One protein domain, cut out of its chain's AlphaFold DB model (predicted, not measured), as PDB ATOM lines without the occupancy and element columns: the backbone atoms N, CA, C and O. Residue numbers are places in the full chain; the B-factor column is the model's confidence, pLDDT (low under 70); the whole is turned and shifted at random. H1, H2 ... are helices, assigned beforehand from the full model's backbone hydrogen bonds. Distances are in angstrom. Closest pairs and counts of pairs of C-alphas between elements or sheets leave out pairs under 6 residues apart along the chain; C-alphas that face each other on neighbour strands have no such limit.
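This is residues 92 to 206 of the 263 residues of an uncharacterized protein of Schizopora paradoxa (UniProt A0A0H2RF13). A long helical arm, H1, leads into a body of six helices, in which H2, H4 and H5 pack together with their centres in a triangle. H6 packs on H4 and H5, H3 packs on H6 at the end of the body far from the arm, and H7 turns off from H6 with its first residue, Leu 198, close to H4. Residues 92 to 101 of H1 stick out free, and the arm makes much of the length. The printed part has 115 residues with seven named helices, H1 to H7 in chain order, and no named strand, and its class is all helix. It is only just loose, close to compact, with a radius of gyration of the C-alphas of 16.5 A, and spans 61 by 33 by 20 A.

H1, the longest helix, runs from Asn 92, C-alpha at (482.133, 372.270, 435.032), to Phe 116, C-alpha at (471.474, 362.998, 402.877), 35.1 A. H2 is residues 120 to 132, 18.3 A long. H4, residues 151 to 164, measures 19.9 A, and H5, residues 169 to 185, measures 24.3 A. The shorter helices are H3, residues 143 to 148, H6, residues 187 to 195, and H7, residues 198 to 205, which ends with C-alpha 205 at (494.139, 353.165, 417.436).

H1 touches no helix and is apart from H2. H4 is the hub, touching four helices. H2 touches it, opposite ways at a shallow tilt of 32 degrees, only just short of steep; their closest C-alphas, of Tyr 123 and Ala 156, are 5.9 A apart. H5 touches residues 160 to 164 of H4 alone, at a steep tilt of 46 degrees, with the C-alphas of Ala 164 and Gln 172 closest at 4.1 A. H2 and H5 touch, the same way at a shallow tilt of 16 degrees, with the C-alphas of Pro 120 and Ala 175 closest at 5.4 A. H6 touches H4 at a steep tilt of 65 degrees, with the C-alphas of Cys 157 and Phe 193 closest at 6.7 A. H6 also touches residues 179 to 184 of H5 alone, closest at the C-alphas of Ser 183 and Arg 190, 4.4 A. H3 touches H6, its C-alpha of Tyr 144 6.1 A from that of Gly 188, their closest pair. H3 and H4 only just touch, with 3 pairs of C-alphas within 8 A, and only at the corner; the closest are those of Leu 148 and Val 154, 7.0 A apart. H7 is close to H4 but not clearly touching, with the C-alphas of Val 161 and Leu 198 closest at 6.0 A, and meets H6 only through their link. The helix packing is mostly crossed, but only just: leaving out H3 and H4, which touch only at the corner, 2 of the 6 pairs of helices that touch are at a shallow tilt. Every O i to N i+4 pair is within hydrogen-bond range in H1, H2, H4, H5, H6 and H7; in H3 it is 1 of 2.

The outline is elongated, and the C-alphas farthest apart, of Asn 92 and Glu 141, are 61.0 A apart. The printed part has no cut. No link is long; H2 to H3, with 10 residues, is short, and the other links are tight. The mean pLDDT of the printed part is 86.7, and residues 135 to 140 are under 70.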
ATOM      1  N   ASN A  92     483.551 372.603 435.174       79.25
ATOM      2  CA  ASN A  92     482.133 372.270 435.032       79.25
ATOM      3  C   ASN A  92     481.565 372.808 433.709       79.25
ATOM      4  O   ASN A  92     480.791 372.121 433.045       79.25
ATOM      5  N   LEU A  93     481.975 374.014 433.299       79.88
ATOM      6  CA  LEU A  93     481.600 374.575 432.000       79.88
ATOM      7  C   LEU A  93     482.228 373.799 430.842       79.88
ATOM      8  O   LEU A  93     481.516 373.473 429.897       79.88
ATOM      9  N   GLY A  94     483.514 373.444 430.929       81.75
ATOM     10  CA  GLY A  94     484.179 372.612 429.918       81.75
ATOM     11  C   GLY A  94     483.450 371.286 429.686       81.75
ATOM     12  O   GLY A  94     483.043 370.996 428.564       81.75
ATOM     13  N   GLN A  95     483.158 370.550 430.762       81.56
ATOM     14  CA  GLN A  95     482.402 369.293 430.696       81.56
ATOM     15  C   GLN A  95     480.983 369.484 430.141       81.56
ATOM     16  O   GLN A  95     480.479 368.634 429.406       81.56
ATOM     17  N   LEU A  96     480.322 370.604 430.462       82.50
ATOM     18  CA  LEU A  96     479.009 370.930 429.907       82.50
ATOM     19  C   LEU A  96     479.080 371.176 428.393       82.50
ATOM     20  O   LEU A  96     478.212 370.690 427.666       82.50
ATOM     21  N   TYR A  97     480.087 371.914 427.921       83.69
ATOM     22  CA  TYR A  97     480.284 372.173 426.496       83.69
ATOM     23  C   TYR A  97     480.646 370.905 425.733       83.69
ATOM     24  O   TYR A  97     480.062 370.669 424.677       83.69
ATOM     25  N   GLU A  98     481.517 370.055 426.277       78.19
ATOM     26  CA  GLU A  98     481.821 368.739 425.706       78.19
ATOM     27  C   GLU A  98     480.555 367.883 425.601       78.19
ATOM     28  O   GLU A  98     480.203 367.413 424.519       78.19
ATOM     29  N   PHE A  99     479.791 367.769 426.692       81.94
ATOM     30  CA  PHE A  99     478.535 367.020 426.705       81.94
ATOM     31  C   PHE A  99     477.522 367.553 425.681       81.94
ATOM     32  O   PHE A  99     476.836 366.779 425.000       81.94
ATOM     33  N   LEU A 100     477.401 368.879 425.571       84.69
ATOM     34  CA  LEU A 100     476.495 369.515 424.622       84.69
ATOM     35  C   LEU A 100     476.975 369.322 423.176       84.69
ATOM     36  O   LEU A 100     476.149 369.036 422.308       84.69
ATOM     37  N   GLY A 101     478.283 369.409 422.940       84.75
ATOM     38  CA  GLY A 101     478.932 369.146 421.660       84.75
ATOM     39  C   GLY A 101     478.641 367.733 421.170       84.75
ATOM     40  O   GLY A 101     478.035 367.573 420.111       84.75
ATOM     41  N   SER A 102     478.916 366.715 421.990       77.56
ATOM     42  CA  SER A 102     478.635 365.315 421.637       77.56
ATOM     43  C   SER A 102     477.144 365.071 421.370       77.56
ATOM     44  O   SER A 102     476.762 364.319 420.474       77.56
ATOM     45  N   ARG A 103     476.249 365.735 422.116       85.12
ATOM     46  CA  ARG A 103     474.792 365.652 421.898       85.12
ATOM     47  C   ARG A 103     474.355 366.270 420.573       85.12
ATOM     48  O   ARG A 103     473.456 365.721 419.926       85.12
ATOM     49  N   LEU A 104     474.920 367.418 420.210       84.88
ATOM     50  CA  LEU A 104     474.631 368.090 418.947       84.88
ATOM     51  C   LEU A 104     475.179 367.289 417.773       84.88
ATOM     52  O   LEU A 104     474.440 367.072 416.816       84.88
ATOM     53  N   GLU A 105     476.397 366.767 417.893       83.12
ATOM     54  CA  GLU A 105     477.022 365.893 416.903       83.12
ATOM     55  C   GLU A 105     476.149 364.667 416.625       83.12
ATOM     56  O   GLU A 105     475.728 364.468 415.490       83.12
ATOM     57  N   MET A 106     475.717 363.931 417.657       80.44
ATOM     58  CA  MET A 106     474.817 362.781 417.472       80.44
ATOM     59  C   MET A 106     473.512 363.141 416.746       80.44
ATOM     60  O   MET A 106     472.988 362.352 415.953       80.44
ATOM     61  N   ARG A 107     472.936 364.316 417.035       85.31
ATOM     62  CA  ARG A 107     471.710 364.769 416.363       85.31
ATOM     63  C   ARG A 107     471.984 365.160 414.918       85.31
ATOM     64  O   ARG A 107     471.199 364.774 414.054       85.31
ATOM     65  N   ALA A 108     473.073 365.876 414.664       81.62
ATOM     66  CA  ALA A 108     473.500 366.253 413.327       81.62
ATOM     67  C   ALA A 108     473.790 365.009 412.480       81.62
ATOM     68  O   ALA A 108     473.245 364.909 411.385       81.62
ATOM     69  N   SER A 109     474.509 364.013 413.009       77.31
ATOM     70  CA  SER A 109     474.751 362.732 412.334       77.31
ATOM     71  C   SER A 109     473.445 362.017 411.998       77.31
ATOM     72  O   SER A 109     473.237 361.626 410.856       77.31
ATOM     73  N   LYS A 110     472.496 361.927 412.941       81.88
ATOM     74  CA  LYS A 110     471.197 361.275 412.693       81.88
ATOM     75  C   LYS A 110     470.350 362.013 411.652       81.88
ATOM     76  O   LYS A 110     469.613 361.390 410.887       81.88
ATOM     77  N   VAL A 111     470.407 363.345 411.637       85.62
ATOM     78  CA  VAL A 111     469.739 364.155 410.609       85.62
ATOM     79  C   VAL A 111     470.436 363.977 409.266       85.62
ATOM     80  O   VAL A 111     469.746 363.829 408.260       85.62
ATOM     81  N   ALA A 112     471.767 363.933 409.243       81.00
ATOM     82  CA  ALA A 112     472.540 363.753 408.027       81.00
ATOM     83  C   ALA A 112     472.305 362.376 407.395       81.00
ATOM     84  O   ALA A 112     472.062 362.292 406.192       81.00
ATOM     85  N   GLU A 113     472.254 361.321 408.210       82.56
ATOM     86  CA  GLU A 113     471.853 359.977 407.787       82.56
ATOM     87  C   GLU A 113     470.467 359.999 407.131       82.56
ATOM     88  O   GLU A 113     470.304 359.498 406.024       82.56
ATOM     89  N   LYS A 114     469.476 360.631 407.775       86.88
ATOM     90  CA  LYS A 114     468.091 360.661 407.275       86.88
ATOM     91  C   LYS A 114     467.882 361.541 406.046       86.88
ATOM     92  O   LYS A 114     467.030 361.229 405.223       86.88
ATOM     93  N   ARG A 115     468.560 362.687 405.970       85.69
ATOM     94  CA  ARG A 115     468.332 363.699 404.924       85.69
ATOM     95  C   ARG A 115     469.224 363.480 403.715       85.69
ATOM     96  O   ARG A 115     468.768 363.676 402.598       85.69
ATOM     97  N   PHE A 116     470.477 363.102 403.939       82.81
ATOM     98  CA  PHE A 116     471.474 362.998 402.877       82.81
ATOM     99  C   PHE A 116     471.799 361.554 402.506       82.81
ATOM    100  O   PHE A 116     472.556 361.350 401.564       82.81
ATOM    101  N   ASN A 117     471.255 360.556 403.216       86.75
ATOM    102  CA  ASN A 117     471.612 359.149 403.034       86.75
ATOM    103  C   ASN A 117     473.134 358.911 403.124       86.75
ATOM    104  O   ASN A 117     473.651 357.968 402.533       86.75
ATOM    105  N   ARG A 118     473.857 359.732 403.896       86.12
ATOM    106  CA  ARG A 118     475.314 359.632 404.074       86.12
ATOM    107  C   ARG A 118     475.642 359.022 405.429       86.12
ATOM    108  O   ARG A 118     475.933 359.736 406.383       86.12
ATOM    109  N   GLY A 119     475.528 357.703 405.512       93.19
ATOM    110  CA  GLY A 119     475.934 356.917 406.675       93.19
ATOM    111  C   GLY A 119     476.704 355.670 406.239       93.19
ATOM    112  O   GLY A 119     476.586 355.271 405.076       93.19
ATOM    113  N   PRO A 120     477.464 355.035 407.147       95.50
ATOM    114  CA  PRO A 120     478.290 353.871 406.819       95.50
ATOM    115  C   PRO A 120     477.463 352.716 406.227       95.50
ATOM    116  O   PRO A 120     477.896 352.081 405.269       95.50
ATOM    117  N   ASP A 121     476.226 352.517 406.697       95.25
ATOM    118  CA  ASP A 121     475.300 351.511 406.154       95.25
ATOM    119  C   ASP A 121     474.946 351.745 404.678       95.25
ATOM    120  O   ASP A 121     474.729 350.797 403.924       95.25
ATOM    121  N   ASN A 122     474.862 353.006 404.254       94.56
ATOM    122  CA  ASN A 122     474.503 353.337 402.879       94.56
ATOM    123  C   ASN A 122     475.694 353.165 401.940       94.56
ATOM    124  O   ASN A 122     475.511 352.591 400.871       94.56
ATOM    125  N   TYR A 123     476.902 353.553 402.362       95.94
ATOM    126  CA  TYR A 123     478.120 353.266 401.600       95.94
ATOM    127  C   TYR A 123     478.359 351.759 401.471       95.94
ATOM    128  O   TYR A 123     478.668 351.280 400.384       95.94
ATOM    129  N   PHE A 124     478.115 350.983 402.531       96.50
ATOM    130  CA  PHE A 124     478.162 349.522 402.456       96.50
ATOM    131  C   PHE A 124     477.179 348.965 401.413       96.50
ATOM    132  O   PHE A 124     477.562 348.150 400.569       96.50
ATOM    133  N   LYS A 125     475.924 349.437 401.419       95.88
ATOM    134  CA  LYS A 125     474.912 349.044 400.423       95.88
ATOM    135  C   LYS A 125     475.298 349.465 399.008       95.88
ATOM    136  O   LYS A 125     475.069 348.695 398.083       95.88
ATOM    137  N   GLU A 126     475.865 350.654 398.834       94.88
ATOM    138  CA  GLU A 126     476.311 351.174 397.540       94.88
ATOM    139  C   GLU A 126     477.453 350.334 396.955       94.88
ATOM    140  O   GLU A 126     477.379 349.924 395.794       94.88
ATOM    141  N   ILE A 127     478.455 350.003 397.773       94.88
ATOM    142  CA  ILE A 127     479.565 349.118 397.397       94.88
ATOM    143  C   ILE A 127     479.025 347.726 397.043       94.88
ATOM    144  O   ILE A 127     479.280 347.205 395.955       94.88
ATOM    145  N   SER A 128     478.178 347.163 397.910       94.75
ATOM    146  CA  SER A 128     477.546 345.854 397.703       94.75
ATOM    147  C   SER A 128     476.689 345.808 396.432       94.75
ATOM    148  O   SER A 128     476.702 344.827 395.688       94.75
ATOM    149  N   ALA A 129     475.927 346.869 396.153       93.31
ATOM    150  CA  ALA A 129     475.075 346.964 394.972       93.31
ATOM    151  C   ALA A 129     475.897 347.125 393.691       93.31
ATOM    152  O   ALA A 129     475.558 346.535 392.665       93.31
ATOM    153  N   SER A 130     476.977 347.904 393.747       91.25
ATOM    154  CA  SER A 130     477.899 348.071 392.627       91.25
ATOM    155  C   SER A 130     478.549 346.742 392.246       91.25
ATOM    156  O   SER A 130     478.610 346.413 391.060       91.25
ATOM    157  N   ARG A 131     478.889 345.922 393.248       88.38
ATOM    158  CA  ARG A 131     479.398 344.560 393.063       88.38
ATOM    159  C   ARG A 131     478.376 343.623 392.422       88.38
ATOM    160  O   ARG A 131     478.661 343.011 391.396       88.38
ATOM    161  N   LYS A 132     477.154 343.556 392.967       88.62
ATOM    162  CA  LYS A 132     476.080 342.681 392.448       88.62
ATOM    163  C   LYS A 132     475.720 342.945 390.990       88.62
ATOM    164  O   LYS A 132     475.282 342.035 390.298       88.62
ATOM    165  N   LYS A 133     475.901 344.176 390.509       87.31
ATOM    166  CA  LYS A 133     475.626 344.533 389.112       87.31
ATOM    167  C   LYS A 133     476.608 343.905 388.120       87.31
ATOM    168  O   LYS A 133     476.463 344.152 386.928       87.31
ATOM    169  N   GLY A 134     477.610 343.150 388.581       76.06
ATOM    170  CA  GLY A 134     478.590 342.518 387.701       76.06
ATOM    171  C   GLY A 134     479.355 343.540 386.862       76.06
ATOM    172  O   GLY A 134     479.946 343.180 385.850       76.06
ATOM    173  N   LYS A 135     479.365 344.816 387.285       65.69
ATOM    174  CA  LYS A 135     480.200 345.863 386.681       65.69
ATOM    175  C   LYS A 135     481.685 345.500 386.763       65.69
ATOM    176  O   LYS A 135     482.498 346.124 386.092       65.69
ATOM    177  N   TYR A 136     482.012 344.503 387.584       66.06
ATOM    178  CA  TYR A 136     483.346 344.051 387.930       66.06
ATOM    179  C   TYR A 136     483.438 342.582 387.525       66.06
ATOM    180  O   TYR A 136     483.262 341.681 388.339       66.06
ATOM    181  N   LYS A 137     483.582 342.336 386.219       59.69
ATOM    182  CA  LYS A 137     484.007 341.019 385.743       59.69
ATOM    183  C   LYS A 137     485.512 340.945 385.935       59.69
ATOM    184  O   LYS A 137     486.253 341.682 385.290       59.69
ATOM    185  N   TYR A 138     485.915 340.085 386.855       63.28
ATOM    186  CA  TYR A 138     487.306 339.795 387.140       63.28
ATOM    187  C   TYR A 138     487.917 339.051 385.948       63.28
ATOM    188  O   TYR A 138     487.395 338.024 385.518       63.28
ATOM    189  N   SER A 139     488.977 339.622 385.380       65.69
ATOM    190  CA  SER A 139     489.948 338.894 384.565       65.69
ATOM    191  C   SER A 139     491.114 338.600 385.498       65.69
ATOM    192  O   SER A 139     491.631 339.545 386.097       65.69
ATOM    193  N   ASP A 140     491.479 337.326 385.645       67.69
ATOM    194  CA  ASP A 140     492.389 336.811 386.686       67.69
ATOM    195  C   ASP A 140     493.763 337.510 386.755       67.69
ATOM    196  O   ASP A 140     494.445 337.403 387.769       67.69
ATOM    197  N   GLU A 141     494.163 338.273 385.732       72.31
ATOM    198  CA  GLU A 141     495.480 338.924 385.694       72.31
ATOM    199  C   GLU A 141     495.488 340.449 385.940       72.31
ATOM    200  O   GLU A 141     496.542 340.990 386.256       72.31
ATOM    201  N   ASP A 142     494.342 341.152 385.917       72.31
ATOM    202  CA  ASP A 142     494.283 342.633 386.037       72.31
ATOM    203  C   ASP A 142     493.215 343.141 387.037       72.31
ATOM    204  O   ASP A 142     492.610 344.218 386.907       72.31
ATOM    205  N   GLU A 143     492.972 342.355 388.084       70.25
ATOM    206  CA  GLU A 143     491.961 342.611 389.120       70.25
ATOM    207  C   GLU A 143     492.133 343.973 389.820       70.25
ATOM    208  O   GLU A 143     491.166 344.702 390.043       70.25
ATOM    209  N   TYR A 144     493.367 344.364 390.145       74.38
ATOM    210  CA  TYR A 144     493.608 345.582 390.924       74.38
ATOM    211  C   TYR A 144     493.505 346.863 390.074       74.38
ATOM    212  O   TYR A 144     492.924 347.866 390.500       74.38
ATOM    213  N   SER A 145     494.009 346.817 388.839       79.56
ATOM    214  CA  SER A 145     494.004 347.944 387.898       79.56
ATOM    215  C   SER A 145     492.582 348.344 387.488       79.56
ATOM    216  O   SER A 145     492.254 349.530 387.400       79.56
ATOM    217  N   SER A 146     491.703 347.356 387.298       81.38
ATOM    218  CA  SER A 146     490.300 347.575 386.924       81.38
ATOM    219  C   SER A 146     489.456 348.178 388.058       81.38
ATOM    220  O   SER A 146     488.548 348.977 387.798       81.38
ATOM    221  N   LEU A 147     489.786 347.868 389.316       79.00
ATOM    222  CA  LEU A 147     489.164 348.477 390.495       79.00
ATOM    223  C   LEU A 147     489.612 349.928 390.707       79.00
ATOM    224  O   LEU A 147     488.782 350.792 390.991       79.00
ATOM    225  N   LEU A 148     490.897 350.228 390.496       79.81
ATOM    226  CA  LEU A 148     491.426 351.598 390.556       79.81
ATOM    227  C   LEU A 148     490.787 352.538 389.526       79.81
ATOM    228  O   LEU A 148     490.626 353.732 389.791       79.81
ATOM    229  N   GLY A 149     490.368 352.009 388.372       83.81
ATOM    230  CA  GLY A 149     489.633 352.770 387.356       83.81
ATOM    231  C   GLY A 149     488.288 353.324 387.847       83.81
ATOM    232  O   GLY A 149     487.728 354.243 387.244       83.81
ATOM    233  N   GLN A 150     487.765 352.819 388.964       87.19
ATOM    234  CA  GLN A 150     486.439 353.151 389.468       87.19
ATOM    235  C   GLN A 150     486.509 354.128 390.629       87.19
ATOM    236  O   GLN A 150     486.411 353.780 391.808       87.19
ATOM    237  N   LYS A 151     486.612 355.402 390.266       92.50
ATOM    238  CA  LYS A 151     486.743 356.502 391.224       92.50
ATOM    239  C   LYS A 151     485.641 356.512 392.289       92.50
ATOM    240  O   LYS A 151     485.921 356.878 393.425       92.50
ATOM    241  N   ASP A 152     484.419 356.102 391.955       92.25
ATOM    242  CA  ASP A 152     483.296 356.120 392.902       92.25
ATOM    243  C   ASP A 152     483.405 355.020 393.965       92.25
ATOM    244  O   ASP A 152     483.167 355.282 395.143       92.25
ATOM    245  N   LEU A 153     483.856 353.822 393.579       93.19
ATOM    246  CA  LEU A 153     484.081 352.714 394.510       93.19
ATOM    247  C   LEU A 153     485.218 353.040 395.483       93.19
ATOM    248  O   LEU A 153     485.076 352.867 396.694       93.19
ATOM    249  N   VAL A 154     486.323 353.572 394.951       93.56
ATOM    250  CA  VAL A 154     487.473 354.009 395.751       93.56
ATOM    251  C   VAL A 154     487.051 355.094 396.740       93.56
ATOM    252  O   VAL A 154     487.353 354.989 397.927       93.56
ATOM    253  N   LYS A 155     486.279 356.094 396.291       94.62
ATOM    254  CA  LYS A 155     485.727 357.136 397.171       94.62
ATOM    255  C   LYS A 155     484.829 356.552 398.259       94.62
ATOM    256  O   LYS A 155     484.957 356.950 399.410       94.62
ATOM    257  N   ALA A 156     483.941 355.613 397.932       95.12
ATOM    258  CA  ALA A 156     483.071 354.984 398.925       95.12
ATOM    259  C   ALA A 156     483.878 354.221 399.992       95.12
ATOM    260  O   ALA A 156     483.596 354.343 401.185       95.12
ATOM    261  N   CYS A 157     484.926 353.499 399.580       95.38
ATOM    262  CA  CYS A 157     485.833 352.810 400.498       95.38
ATOM    263  C   CYS A 157     486.602 353.801 401.382       95.38
ATOM    264  O   CYS A 157     486.651 353.622 402.595       95.38
ATOM    265  N   GLN A 158     487.140 354.881 400.806       94.81
ATOM    266  CA  GLN A 158     487.809 355.949 401.559       94.81
ATOM    267  C   GLN A 158     486.872 356.592 402.583       94.81
ATOM    268  O   GLN A 158     487.252 356.798 403.732       94.81
ATOM    269  N   VAL A 159     485.624 356.864 402.201       95.06
ATOM    270  CA  VAL A 159     484.633 357.424 403.121       95.06
ATOM    271  C   VAL A 159     484.328 356.455 404.268       95.06
ATOM    272  O   VAL A 159     484.201 356.899 405.407       95.06
ATOM    273  N   LEU A 160     484.268 355.140 404.026       95.81
ATOM    274  CA  LEU A 160     484.151 354.157 405.109       95.81
ATOM    275  C   LEU A 160     485.354 354.181 406.060       95.81
ATOM    276  O   LEU A 160     485.148 354.098 407.269       95.81
ATOM    277  N   VAL A 161     486.579 354.352 405.552       95.25
ATOM    278  CA  VAL A 161     487.775 354.517 406.401       95.25
ATOM    279  C   VAL A 161     487.677 355.790 407.245       95.25
ATOM    280  O   VAL A 161     487.944 355.750 408.442       95.25
ATOM    281  N   VAL A 162     487.185 356.893 406.673       93.62
ATOM    282  CA  VAL A 162     486.915 358.131 407.427       93.62
ATOM    283  C   VAL A 162     485.843 357.922 408.505       93.62
ATOM    284  O   VAL A 162     485.942 358.471 409.599       93.62
ATOM    285  N   TYR A 163     484.812 357.112 408.250       94.12
ATOM    286  CA  TYR A 163     483.849 356.764 409.300       94.12
ATOM    287  C   TYR A 163     484.458 355.871 410.380       94.12
ATOM    288  O   TYR A 163     484.101 356.032 411.546       94.12
ATOM    289  N   ALA A 164     485.364 354.960 410.020       94.12
ATOM    290  CA  ALA A 164     486.087 354.133 410.981       94.12
ATOM    291  C   ALA A 164     486.966 354.982 411.914       94.12
ATOM    292  O   ALA A 164     487.094 354.642 413.088       94.12
ATOM    293  N   SER A 165     487.479 356.120 411.432       90.69
ATOM    294  CA  SER A 165     488.228 357.103 412.226       90.69
ATOM    295  C   SER A 165     487.381 358.173 412.917       90.69
ATOM    296  O   SER A 165     487.915 359.072 413.566       90.69
ATOM    297  N   SER A 166     486.051 358.081 412.831       89.75
ATOM    298  CA  SER A 166     485.154 359.013 413.511       89.75
ATOM    299  C   SER A 166     485.246 358.877 415.033       89.75
ATOM    300  O   SER A 166     485.237 357.775 415.577       89.75
ATOM    301  N   SER A 167     485.210 360.014 415.731       87.00
ATOM    302  CA  SER A 167     485.056 360.109 417.191       87.00
ATOM    303  C   SER A 167     483.750 359.499 417.712       87.00
ATOM    304  O   SER A 167     483.626 359.245 418.909       87.00
ATOM    305  N   VAL A 168     482.754 359.286 416.845       85.88
ATOM    306  CA  VAL A 168     481.442 358.753 417.216       85.88
ATOM    307  C   VAL A 168     481.500 357.219 417.229       85.88
ATOM    308  O   VAL A 168     481.472 356.611 416.153       85.88
ATOM    309  N   PRO A 169     481.450 356.553 418.404       86.81
ATOM    310  CA  PRO A 169     481.692 355.108 418.504       86.81
ATOM    311  C   PRO A 169     480.717 354.268 417.676       86.81
ATOM    312  O   PRO A 169     481.070 353.231 417.125       86.81
ATOM    313  N   LYS A 170     479.471 354.738 417.540       88.25
ATOM    314  CA  LYS A 170     478.449 354.074 416.725       88.25
ATOM    315  C   LYS A 170     478.846 354.015 415.244       88.25
ATOM    316  O   LYS A 170     478.674 352.971 414.619       88.25
ATOM    317  N   ASN A 171     479.345 355.122 414.693       90.94
ATOM    318  CA  ASN A 171     479.721 355.209 413.281       90.94
ATOM    319  C   ASN A 171     481.004 354.430 413.024       90.94
ATOM    320  O   ASN A 171     481.059 353.660 412.069       90.94
ATOM    321  N   GLN A 172     481.975 354.581 413.924       92.75
ATOM    322  CA  GLN A 172     483.222 353.832 413.914       92.75
ATOM    323  C   GLN A 172     482.969 352.322 413.914       92.75
ATOM    324  O   GLN A 172     483.427 351.622 413.014       92.75
ATOM    325  N   TYR A 173     482.177 351.815 414.864       92.00
ATOM    326  CA  TYR A 173     481.869 350.387 414.953       92.00
ATOM    327  C   TYR A 173     481.126 349.872 413.714       92.00
ATOM    328  O   TYR A 173     481.463 348.814 413.181       92.00
ATOM    329  N   ALA A 174     480.130 350.621 413.227       94.81
ATOM    330  CA  ALA A 174     479.396 350.250 412.021       94.81
ATOM    331  C   ALA A 174     480.320 350.195 410.793       94.81
ATOM    332  O   ALA A 174     480.287 349.220 410.045       94.81
ATOM    333  N   ALA A 175     481.179 351.200 410.610       95.31
ATOM    334  CA  ALA A 175     482.125 351.251 409.502       95.31
ATOM    335  C   ALA A 175     483.150 350.113 409.561       95.31
ATOM    336  O   ALA A 175     483.328 349.422 408.562       95.31
ATOM    337  N   LEU A 176     483.754 349.854 410.726       94.75
ATOM    338  CA  LEU A 176     484.697 348.746 410.907       94.75
ATOM    339  C   LEU A 176     484.050 347.395 410.591       94.75
ATOM    340  O   LEU A 176     484.619 346.595 409.851       94.75
ATOM    341  N   ARG A 177     482.825 347.159 411.078       95.50
ATOM    342  CA  ARG A 177     482.069 345.940 410.763       95.50
ATOM    343  C   ARG A 177     481.852 345.775 409.255       95.50
ATOM    344  O   ARG A 177     482.012 344.671 408.740       95.50
ATOM    345  N   HIS A 178     481.497 346.853 408.555       97.25
ATOM    346  CA  HIS A 178     481.280 346.836 407.105       97.25
ATOM    347  C   HIS A 178     482.571 346.619 406.323       97.25
ATOM    348  O   HIS A 178     482.573 345.843 405.375       97.25
ATOM    349  N   ILE A 179     483.671 347.249 406.736       95.62
ATOM    350  CA  ILE A 179     484.996 347.048 406.141       95.62
ATOM    351  C   ILE A 179     485.413 345.580 406.261       95.62
ATOM    352  O   ILE A 179     485.843 344.991 405.271       95.62
ATOM    353  N   VAL A 180     485.240 344.969 407.439       94.25
ATOM    354  CA  VAL A 180     485.543 343.545 407.654       94.25
ATOM    355  C   VAL A 180     484.673 342.663 406.759       94.25
ATOM    356  O   VAL A 180     485.203 341.788 406.083       94.25
ATOM    357  N   ALA A 181     483.362 342.914 406.700       95.06
ATOM    358  CA  ALA A 181     482.457 342.151 405.841       95.06
ATOM    359  C   ALA A 181     482.863 342.240 404.357       95.06
ATOM    360  O   ALA A 181     483.065 341.212 403.717       95.06
ATOM    361  N   LEU A 182     483.078 343.454 403.839       95.31
ATOM    362  CA  LEU A 182     483.497 343.681 402.451       95.31
ATOM    363  C   LEU A 182     484.859 343.046 402.138       95.31
ATOM    364  O   LEU A 182     485.028 342.468 401.070       95.31
ATOM    365  N   SER A 183     485.810 343.120 403.072       93.81
ATOM    366  CA  SER A 183     487.156 342.551 402.899       93.81
ATOM    367  C   SER A 183     487.167 341.021 402.924       93.81
ATOM    368  O   SER A 183     488.031 340.408 402.305       93.81
ATOM    369  N   CYS A 184     486.237 340.398 403.655       89.94
ATOM    370  CA  CYS A 184     486.065 338.943 403.666       89.94
ATOM    371  C   CYS A 184     485.394 338.435 402.389       89.94
ATOM    372  O   CYS A 184     485.633 337.302 401.980       89.94
ATOM    373  N   GLU A 185     484.528 339.244 401.786       90.81
ATOM    374  CA  GLU A 185     483.782 338.850 400.599       90.81
ATOM    375  C   GLU A 185     484.546 339.064 399.283       90.81
ATOM    376  O   GLU A 185     484.216 338.401 398.297       90.81
ATOM    377  N   ASP A 186     485.497 340.002 399.232       88.62
ATOM    378  CA  ASP A 186     486.173 340.429 398.003       88.62
ATOM    379  C   ASP A 186     487.649 340.804 398.261       88.62
ATOM    380  O   ASP A 186     487.965 341.703 399.050       88.62
ATOM    381  N   GLU A 187     488.572 340.105 397.593       86.62
ATOM    382  CA  GLU A 187     490.011 340.323 397.761       86.62
ATOM    383  C   GLU A 187     490.477 341.673 397.201       86.62
ATOM    384  O   GLU A 187     491.331 342.328 397.809       86.62
ATOM    385  N   GLY A 188     489.887 342.129 396.100       89.88
ATOM    386  CA  GLY A 188     490.170 343.432 395.521       89.88
ATOM    387  C   GLY A 188     489.789 344.583 396.457       89.88
ATOM    388  O   GLY A 188     490.587 345.504 396.664       89.88
ATOM    389  N   LEU A 189     488.621 344.506 397.109       92.25
ATOM    390  CA  LEU A 189     488.215 345.491 398.125       92.25
ATOM    391  C   LEU A 189     489.164 345.503 399.323       92.25
ATOM    392  O   LEU A 189     489.528 346.574 399.810       92.25
ATOM    393  N   ARG A 190     489.616 344.328 399.772       92.75
ATOM    394  CA  ARG A 190     490.618 344.218 400.840       92.75
ATOM    395  C   ARG A 190     491.906 344.962 400.475       92.75
ATOM    396  O   ARG A 190     492.405 345.732 401.292       92.75
ATOM    397  N   ARG A 191     492.416 344.810 399.246       89.62
ATOM    398  CA  ARG A 191     493.595 345.564 398.769       89.62
ATOM    399  C   ARG A 191     493.328 347.071 398.701       89.62
ATOM    400  O   ARG A 191     494.179 347.854 399.112       89.62
ATOM    401  N   LEU A 192     492.141 347.486 398.251       92.75
ATOM    402  CA  LEU A 192     491.754 348.902 398.253       92.75
ATOM    403  C   LEU A 192     491.732 349.503 399.662       92.75
ATOM    404  O   LEU A 192     492.196 350.627 399.834       92.75
ATOM    405  N   PHE A 193     491.233 348.775 400.664       93.62
ATOM    406  CA  PHE A 193     491.257 349.235 402.054       93.62
ATOM    407  C   PHE A 193     492.678 349.348 402.611       93.62
ATOM    408  O   PHE A 193     492.983 350.307 403.316       93.62
ATOM    409  N   LEU A 194     493.567 348.413 402.267       89.31
ATOM    410  CA  LEU A 194     494.977 348.505 402.657       89.31
ATOM    411  C   LEU A 194     495.643 349.758 402.067       89.31
ATOM    412  O   LEU A 194     496.370 350.452 402.772       89.31
ATOM    413  N   ASN A 195     495.330 350.094 400.813       90.19
ATOM    414  CA  ASN A 195     495.919 351.240 400.115       90.19
ATOM    415  C   ASN A 195     495.261 352.587 400.446       90.19
ATOM    416  O   ASN A 195     495.818 353.634 400.128       90.19
ATOM    417  N   SER A 196     494.085 352.591 401.077       89.12
ATOM    418  CA  SER A 196     493.398 353.820 401.491       89.12
ATOM    419  C   SER A 196     493.840 354.346 402.862       89.12
ATOM    420  O   SER A 196     493.226 355.285 403.367       89.12
ATOM    421  N   GLY A 197     494.892 353.770 403.457       86.44
ATOM    422  CA  GLY A 197     495.430 354.194 404.755       86.44
ATOM    423  C   GLY A 197     494.672 353.627 405.960       86.44
ATOM    424  O   GLY A 197     494.851 354.098 407.081       86.44
ATOM    425  N   LEU A 198     493.823 352.605 405.767       88.12
ATOM    426  CA  LEU A 198     493.150 351.935 406.889       88.12
ATOM    427  C   LEU A 198     494.160 351.349 407.882       88.12
ATOM    428  O   LEU A 198     493.900 351.325 409.082       88.12
ATOM    429  N   VAL A 199     495.296 350.866 407.378       86.75
ATOM    430  CA  VAL A 199     496.356 350.283 408.201       86.75
ATOM    431  C   VAL A 199     496.943 351.332 409.133       86.75
ATOM    432  O   VAL A 199     496.921 351.122 410.340       86.75
ATOM    433  N   ASP A 200     497.345 352.486 408.598       87.69
ATOM    434  CA  ASP A 200     497.891 353.599 409.384       87.69
ATOM    435  C   ASP A 200     496.911 354.034 410.488       87.69
ATOM    436  O   ASP A 200     497.295 354.312 411.625       87.69
ATOM    437  N   TYR A 201     495.611 354.026 410.177       85.56
ATOM    438  CA  TYR A 201     494.571 354.299 411.160       85.56
ATOM    439  C   TYR A 201     494.500 353.232 412.265       85.56
ATOM    440  O   TYR A 201     494.462 353.579 413.447       85.56
ATOM    441  N   LEU A 202     494.488 351.943 411.914       84.81
ATOM    442  CA  LEU A 202     494.438 350.858 412.901       84.81
ATOM    443  C   LEU A 202     495.676 350.852 413.806       84.81
ATOM    444  O   LEU A 202     495.547 350.617 415.005       84.81
ATOM    445  N   GLU A 203     496.844 351.176 413.252       84.50
ATOM    446  CA  GLU A 203     498.093 351.320 414.005       84.50
ATOM    447  C   GLU A 203     498.033 352.485 415.002       84.50
ATOM    448  O   GLU A 203     498.546 352.373 416.114       84.50
ATOM    449  N   SER A 204     497.348 353.579 414.647       85.06
ATOM    450  CA  SER A 204     497.128 354.704 415.564       85.06
ATOM    451  C   SER A 204     496.146 354.391 416.699       85.06
ATOM    452  O   SER A 204     496.248 354.977 417.777       85.06
ATOM    453  N   PHE A 205     495.187 353.488 416.466       80.44
ATOM    454  CA  PHE A 205     494.139 353.165 417.436       80.44
ATOM    455  C   PHE A 205     494.651 352.253 418.553       80.44
ATOM    456  O   PHE A 205     494.329 352.463 419.721       80.44
ATOM    457  N   ASP A 206     495.456 351.252 418.201       78.62
ATOM    458  CA  ASP A 206     496.142 350.407 419.170       78.62
ATOM    459  C   ASP A 206     497.525 350.029 418.621       78.62
ATOM    460  O   ASP A 206     497.623 349.195 417.716       78.62
TER     461      ASP A 206